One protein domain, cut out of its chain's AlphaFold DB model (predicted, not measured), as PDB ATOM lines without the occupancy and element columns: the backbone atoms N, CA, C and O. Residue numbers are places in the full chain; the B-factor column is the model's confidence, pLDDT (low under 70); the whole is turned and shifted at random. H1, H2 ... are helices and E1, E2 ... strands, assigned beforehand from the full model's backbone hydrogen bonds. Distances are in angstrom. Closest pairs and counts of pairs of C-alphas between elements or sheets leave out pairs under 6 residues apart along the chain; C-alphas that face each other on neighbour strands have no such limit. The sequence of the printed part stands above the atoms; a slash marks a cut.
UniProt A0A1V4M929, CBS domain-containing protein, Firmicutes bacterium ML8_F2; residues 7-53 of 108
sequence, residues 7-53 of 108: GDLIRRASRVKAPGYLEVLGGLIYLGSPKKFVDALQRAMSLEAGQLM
ATOM      1  N   GLY A   7      56.499  44.157  17.129       79.75
ATOM      2  CA  GLY A   7      55.710  43.565  18.208       79.75
ATOM      3  C   GLY A   7      55.777  44.370  19.510       79.75
ATOM      4  O   GLY A   7      54.770  44.477  20.209       79.75
ATOM      5  N   ASP A   8      56.923  44.984  19.812       80.31
ATOM      6  CA  ASP A   8      57.078  45.868  20.972       80.31
ATOM      7  C   ASP A   8      56.270  47.164  20.796       80.31
ATOM      8  O   ASP A   8      55.632  47.634  21.740       80.31
ATOM      9  N   LEU A   9      56.213  47.697  19.569       79.50
ATOM     10  CA  LEU A   9      55.415  48.883  19.231       79.50
ATOM     11  C   LEU A   9      53.904  48.600  19.267       79.50
ATOM     12  O   LEU A   9      53.145  49.376  19.846       79.50
ATOM     13  N   ILE A  10      53.455  47.466  18.722       79.94
ATOM     14  CA  ILE A  10      52.037  47.062  18.738       79.94
ATOM     15  C   ILE A  10      51.557  46.821  20.171       79.94
ATOM     16  O   ILE A  10      50.461  47.243  20.544       79.94
ATOM     17  N   ARG A  11      52.383  46.192  21.017       68.12
ATOM     18  CA  ARG A  11      52.057  46.008  22.439       68.12
ATOM     19  C   ARG A  11      51.864  47.338  23.164       68.12
ATOM     20  O   ARG A  11      51.035  47.401  24.067       68.12
ATOM     21  N   ARG A  12      52.539  48.409  22.747       66.31
ATOM     22  CA  ARG A  12      52.313  49.751  23.298       66.31
ATOM     23  C   ARG A  12      50.970  50.355  22.879       66.31
ATOM     24  O   ARG A  12      50.330  51.015  23.689       66.31
ATOM     25  N   ALA A  13      50.523  50.103  21.649       59.44
ATOM     26  CA  ALA A  13      49.213  50.553  21.170       59.44
ATOM     27  C   ALA A  13      48.037  49.779  21.806       59.44
ATOM     28  O   ALA A  13      46.878  50.170  21.664       59.44
ATOM     29  N   SER A  14      48.316  48.676  22.510       60.00
ATOM     30  CA  SER A  14      47.286  47.874  23.165       60.00
ATOM     31  C   SER A  14      46.790  48.532  24.462       60.00
ATOM     32  O   SER A  14      47.569  49.003  25.289       60.00
ATOM     33  N   ARG A  15      45.461  48.584  24.643       61.00
ATOM     34  CA  ARG A  15      44.825  49.171  25.833       61.00
ATOM     35  C   ARG A  15      45.275  48.413  27.082       61.00
ATOM     36  O   ARG A  15      44.983  47.224  27.216       61.00
ATOM     37  N   VAL A  16      45.936  49.104  28.012       72.00
ATOM     38  CA  VAL A  16      46.256  48.547  29.330       72.00
ATOM     39  C   VAL A  16      44.939  48.195  30.031       72.00
ATOM     40  O   VAL A  16      44.132  49.073  30.327       72.00
ATOM     41  N   LYS A  17      44.689  46.901  30.263       72.31
ATOM     42  CA  LYS A  17      43.499  46.441  30.991       72.31
ATOM     43  C   LYS A  17      43.752  46.539  32.489       72.31
ATOM     44  O   LYS A  17      44.721  45.959  32.977       72.31
ATOM     45  N   ALA A  18      42.871  47.239  33.200       77.38
ATOM     46  CA  ALA A  18      42.863  47.221  34.656       77.38
ATOM     47  C   ALA A  18      42.668  45.781  35.166       77.38
ATOM     48  O   ALA A  18      41.897  45.028  34.557       77.38
ATOM     49  N   PRO A  19      43.367  45.371  36.241       81.31
ATOM     50  CA  PRO A  19      43.105  44.092  36.874       81.31
ATOM     51  C   PRO A  19      41.657  44.084  37.362       81.31
ATOM     52  O   PRO A  19      41.159  45.088  37.873       81.31
ATOM     53  N   GLY A  20      40.981  42.947  37.197       85.81
ATOM     54  CA  GLY A  20      39.675  42.762  37.818       85.81
ATOM     55  C   GLY A  20      39.809  42.865  39.335       85.81
ATOM     56  O   GLY A  20      40.879  42.603  39.887       85.81
ATOM     57  N   TYR A  21      38.734  43.230  40.018       87.69
ATOM     58  CA  TYR A  21      38.682  43.197  41.472       87.69
ATOM     59  C   TYR A  21      37.359  42.596  41.932       87.69
ATOM     60  O   TYR A  21      36.374  42.595  41.193       87.69
ATOM     61  N   LEU A  22      37.361  42.071  43.150       89.44
ATOM     62  CA  LEU A  22      36.177  41.612  43.854       89.44
ATOM     63  C   LEU A  22      36.088  42.353  45.186       89.44
ATOM     64  O   LEU A  22      37.096  42.497  45.881       89.44
ATOM     65  N   GLU A  23      34.893  42.812  45.534       87.50
ATOM     66  CA  GLU A  23      34.603  43.345  46.860       87.50
ATOM     67  C   GLU A  23      33.984  42.237  47.711       87.50
ATOM     68  O   GLU A  23      32.954  41.663  47.352       87.50
ATOM     69  N   VAL A  24      34.639  41.892  48.816       88.38
ATOM     70  CA  VAL A  24      34.202  40.822  49.717       88.38
ATOM     71  C   VAL A  24      34.350  41.308  51.147       88.38
ATOM     72  O   VAL A  24      35.449  41.662  51.565       88.38
ATOM     73  N   LEU A  25      33.245  41.317  51.903       89.56
ATOM     74  CA  LEU A  25      33.213  41.741  53.312       89.56
ATOM     75  C   LEU A  25      33.813  43.147  53.545       89.56
ATOM     76  O   LEU A  25      34.487  43.380  54.543       89.56
ATOM     77  N   GLY A  26      33.610  44.076  52.603       89.62
ATOM     78  CA  GLY A  26      34.189  45.426  52.645       89.62
ATOM     79  C   GLY A  26      35.689  45.497  52.312       89.62
ATOM     80  O   GLY A  26      36.283  46.569  52.391       89.62
ATOM     81  N   GLY A  27      36.314  44.375  51.941       88.75
ATOM     82  CA  GLY A  27      37.691  44.306  51.456       88.75
ATOM     83  C   GLY A  27      37.772  44.231  49.930       88.75
ATOM     84  O   GLY A  27      36.925  43.618  49.282       88.75
ATOM     85  N   LEU A  28      38.825  44.818  49.356       88.94
ATOM     86  CA  LEU A  28      39.131  44.745  47.924       88.94
ATOM     87  C   LEU A  28      40.157  43.644  47.640       88.94
ATOM     88  O   LEU A  28      41.271  43.668  48.164       88.94
ATOM     89  N   ILE A  29      39.803  42.711  46.758       88.06
ATOM     90  CA  ILE A  29      40.676  41.626  46.299       88.06
ATOM     91  C   ILE A  29      40.964  41.823  44.811       88.06
ATOM     92  O   ILE A  29      40.055  41.753  43.987       88.06
ATOM     93  N   TYR A  30      42.229  42.030  44.443       85.50
ATOM     94  CA  TYR A  30      42.634  42.105  43.037       85.50
ATOM     95  C   TYR A  30      42.703  40.707  42.414       85.50
ATOM     96  O   TYR A  30      43.418  39.823  42.886       85.50
ATOM     97  N   LEU A  31      41.991  40.523  41.307       85.38
ATOM     98  CA  LEU A  31      42.036  39.329  40.478       85.38
ATOM     99  C   LEU A  31      43.214  39.456  39.506       85.38
ATOM    100  O   LEU A  31      43.122  40.065  38.438       85.38
ATOM    101  N   GLY A  32      44.352  38.899  39.915       81.56
ATOM    102  CA  GLY A  32      45.612  38.944  39.176       81.56
ATOM    103  C   GLY A  32      46.714  39.668  39.947       81.56
ATOM    104  O   GLY A  32      46.562  40.015  41.110       81.56
ATOM    105  N   SER A  33      47.863  39.874  39.300       83.62
ATOM    106  CA  SER A  33      49.012  40.543  39.920       83.62
ATOM    107  C   SER A  33      48.960  42.053  39.662       83.62
ATOM    108  O   SER A  33      49.127  42.453  38.505       83.62
ATOM    109  N   PRO A  34      48.824  42.904  40.699       81.06
ATOM    110  CA  PRO A  34      48.880  44.360  40.537       81.06
ATOM    111  C   PRO A  34      50.194  44.829  39.903       81.06
ATOM    112  O   PRO A  34      50.199  45.743  39.082       81.06
ATOM    113  N   LYS A  35      51.305  44.140  40.200       83.44
ATOM    114  CA  LYS A  35      52.623  44.430  39.621       83.44
ATOM    115  C   LYS A  35      52.605  44.375  38.092       83.44
ATOM    116  O   LYS A  35      53.082  45.295  37.444       83.44
ATOM    117  N   LYS A  36      51.975  43.347  37.504       81.06
ATOM    118  CA  LYS A  36      51.881  43.210  36.038       81.06
ATOM    119  C   LYS A  36      51.127  44.373  35.386       81.06
ATOM    120  O   LYS A  36      51.455  44.742  34.261       81.06
ATOM    121  N   PHE A  37      50.133  44.933  36.073       83.06
ATOM    122  CA  PHE A  37      49.388  46.097  35.595       83.06
ATOM    123  C   PHE A  37      50.234  47.372  35.650       83.06
ATOM    124  O   PHE A  37      50.309  48.092  34.657       83.06
ATOM    125  N   VAL A  38      50.933  47.608  36.764       82.62
ATOM    126  CA  VAL A  38      51.854  48.749  36.904       82.62
ATOM    127  C   VAL A  38      52.981  48.676  35.867       82.62
ATOM    128  O   VAL A  38      53.242  49.663  35.183       82.62
ATOM    129  N   ASP A  39      53.573  47.497  35.656       80.19
ATOM    130  CA  ASP A  39      54.612  47.279  34.638       80.19
ATOM    131  C   ASP A  39      54.089  47.526  33.207       80.19
ATOM    132  O   ASP A  39      54.850  47.888  32.305       80.19
ATOM    133  N   ALA A  40      52.800  47.281  32.954       77.81
ATOM    134  CA  ALA A  40      52.166  47.560  31.668       77.81
ATOM    135  C   ALA A  40      51.873  49.059  31.490       77.81
ATOM    136  O   ALA A  40      52.121  49.595  30.411       77.81
ATOM    137  N   LEU A  41      51.423  49.746  32.548       79.81
ATOM    138  CA  LEU A  41      51.242  51.202  32.561       79.81
ATOM    139  C   LEU A  41      52.559  51.936  32.307       79.81
ATOM    140  O   LEU A  41      52.622  52.784  31.421       79.81
ATOM    141  N   GLN A  42      53.627  51.575  33.025       77.62
ATOM    142  CA  GLN A  42      54.946  52.183  32.838       77.62
ATOM    143  C   GLN A  42      55.443  52.026  31.396       77.62
ATOM    144  O   GLN A  42      55.899  52.993  30.790       77.62
ATOM    145  N   ARG A  43      55.287  50.833  30.807       74.50
ATOM    146  CA  ARG A  43      55.655  50.587  29.404       74.50
ATOM    147  C   ARG A  43      54.801  51.370  28.407       74.50
ATOM    148  O   ARG A  43      55.329  51.827  27.400       74.50
ATOM    149  N   ALA A  44      53.508  51.548  28.675       76.31
ATOM    150  CA  ALA A  44      52.630  52.342  27.815       76.31
ATOM    151  C   ALA A  44      53.000  53.838  27.837       76.31
ATOM    152  O   ALA A  44      52.994  54.502  26.793       76.31
ATOM    153  N   MET A  45      53.357  54.351  29.018       75.38
ATOM    154  CA  MET A  45      53.646  55.766  29.258       75.38
ATOM    155  C   MET A  45      55.085  56.179  28.919       75.38
ATOM    156  O   MET A  45      55.335  57.361  28.693       75.38
ATOM    157  N   SER A  46      56.032  55.241  28.850       74.38
ATOM    158  CA  SER A  46      57.437  55.555  28.579       74.38
ATOM    159  C   SER A  46      57.684  56.026  27.143       74.38
ATOM    160  O   SER A  46      57.334  55.345  26.182       74.38
ATOM    161  N   LEU A  47      58.324  57.186  26.976       72.94
ATOM    162  CA  LEU A  47      58.698  57.745  25.669       72.94
ATOM    163  C   LEU A  47      60.119  57.364  25.228       72.94
ATOM    164  O   LEU A  47      60.476  57.572  24.071       72.94
ATOM    165  N   GLU A  48      60.922  56.783  26.117       84.62
ATOM    166  CA  GLU A  48      62.331  56.502  25.855       84.62
ATOM    167  C   GLU A  48      62.528  55.124  25.215       84.62
ATOM    168  O   GLU A  48      62.124  54.096  25.761       84.62
ATOM    169  N   ALA A  49      63.254  55.076  24.094       85.69
ATOM    170  CA  ALA A  49      63.613  53.820  23.431       85.69
ATOM    171  C   ALA A  49      64.339  52.843  24.379       85.69
ATOM    172  O   ALA A  49      64.070  51.642  24.366       85.69
ATOM    173  N   GLY A  50      65.202  53.361  25.260       86.38
ATOM    174  CA  GLY A  50      65.961  52.558  26.222       86.38
ATOM    175  C   GLY A  50      65.108  51.825  27.264       86.38
ATOM    176  O   GLY A  50      65.547  50.809  27.804       86.38
ATOM    177  N   GLN A  51      63.894  52.313  27.525       80.88
ATOM    178  CA  GLN A  51      62.942  51.695  28.450       80.88
ATOM    179  C   GLN A  51      62.031  50.675  27.751       80.88
ATOM    180  O   GLN A  51      61.497  49.783  28.408       80.88
ATOM    181  N   LEU A  52      61.876  50.781  26.426       81.75
ATOM    182  CA  LEU A  52      61.101  49.840  25.612       81.75
ATOM    183  C   LEU A  52      61.941  48.659  25.108       81.75
ATOM    184  O   LEU A  52      61.425  47.553  24.965       81.75
ATOM    185  N   MET A  53      63.219  48.890  24.808       88.00
ATOM    186  CA  MET A  53      64.073  47.902  24.152       88.00
ATOM    187  C   MET A  53      64.371  46.674  25.021       88.00
ATOM    188  O   MET A  53      64.575  46.765  26.235       88.00
TER     189      MET A  53
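What this domain is: This is residues 7 to 53 of the 108 residues of the protein "CBS domain-containing protein" of Firmicutes bacterium ML8_F2 (UniProt A0A1V4M929). The printed part is a thin rod in which the backbone runs out and folds back once: H1 and the link after it lead to a two-stranded hairpin, E1 and E2, at one end, and H2 leads back to the short H3 at the other end, where H1 also lies. The turn of the hairpin, residues 23 to 28, sticks out free, and the helices make a loose cluster with few contacts. The 47 printed residues hold three named helices and two named strands in the order H1, E1, E2, H2, H3; the sheet has the order E1 - E2, antiparallel, and the class is mixed, helices and strands. The whole is only just loose, close to extended, with a radius of gyration of the C-alphas of 13.8 A and spans of 44 by 16 by 12 A.

Where its parts are: H1 is residues 7 to 13, 10.0 A from first to last C-alpha, and begins at C-alpha 7 at (55.710, 43.565, 18.208). E1, residues 20 to 24, is 13.2 A long and ends at C-alpha 24 at (34.202, 40.822, 49.717). E2, residues 27 to 31, is 12.8 A long. H2, residues 34 to 45, is the longest helix, 16.7 A. H3, residues 49 to 52, is 5.2 A long and ends at C-alpha 52 at (61.101, 49.840, 25.612).

How they stand to each other: H1 and H2 only just touch, with 3 pairs of C-alphas within 8 A; the closest are those of Arg 12 and Ala 44, 5.2 A apart. H2 touches H1 with residues 43 to 44 alone. The lines of H1 and H2 are about perpendicular, at 90 degrees. H3 is close to H2 but not clearly touching it, the closest C-alphas being those of Arg 43 and Leu 52 at 6.7 A. H3 is also close to H1 but not clearly touching it, the closest C-alphas being those of Asp 8 and Leu 52 at 7.3 A. E1 and E2 form a hairpin, antiparallel with 151 degrees between their directions. Across it N 22 and O 29 are 2.8 A apart and N 31 and O 20 are 2.8 A apart, both within hydrogen-bond range. E1 is apart from H2 and H3, and E2 is apart from H1 and H3. In H1 and H2 every O i to N i+4 pair is within hydrogen-bond range; H3 is too short for such a pair.

The domain as a whole: The two C-alphas farthest apart are those of Leu 25 and Ala 49, 44.3 A, while those of Gly 7 and Met 53, the first and last printed, are 11.1 A apart. The printed part has no cut. The links E1 to E2, E2 to H2 and H2 to H3 are tight, H1 to E1 is short, and no link is long. The mean pLDDT of the printed part is 80.1, and residues 11 to 15 are under 70.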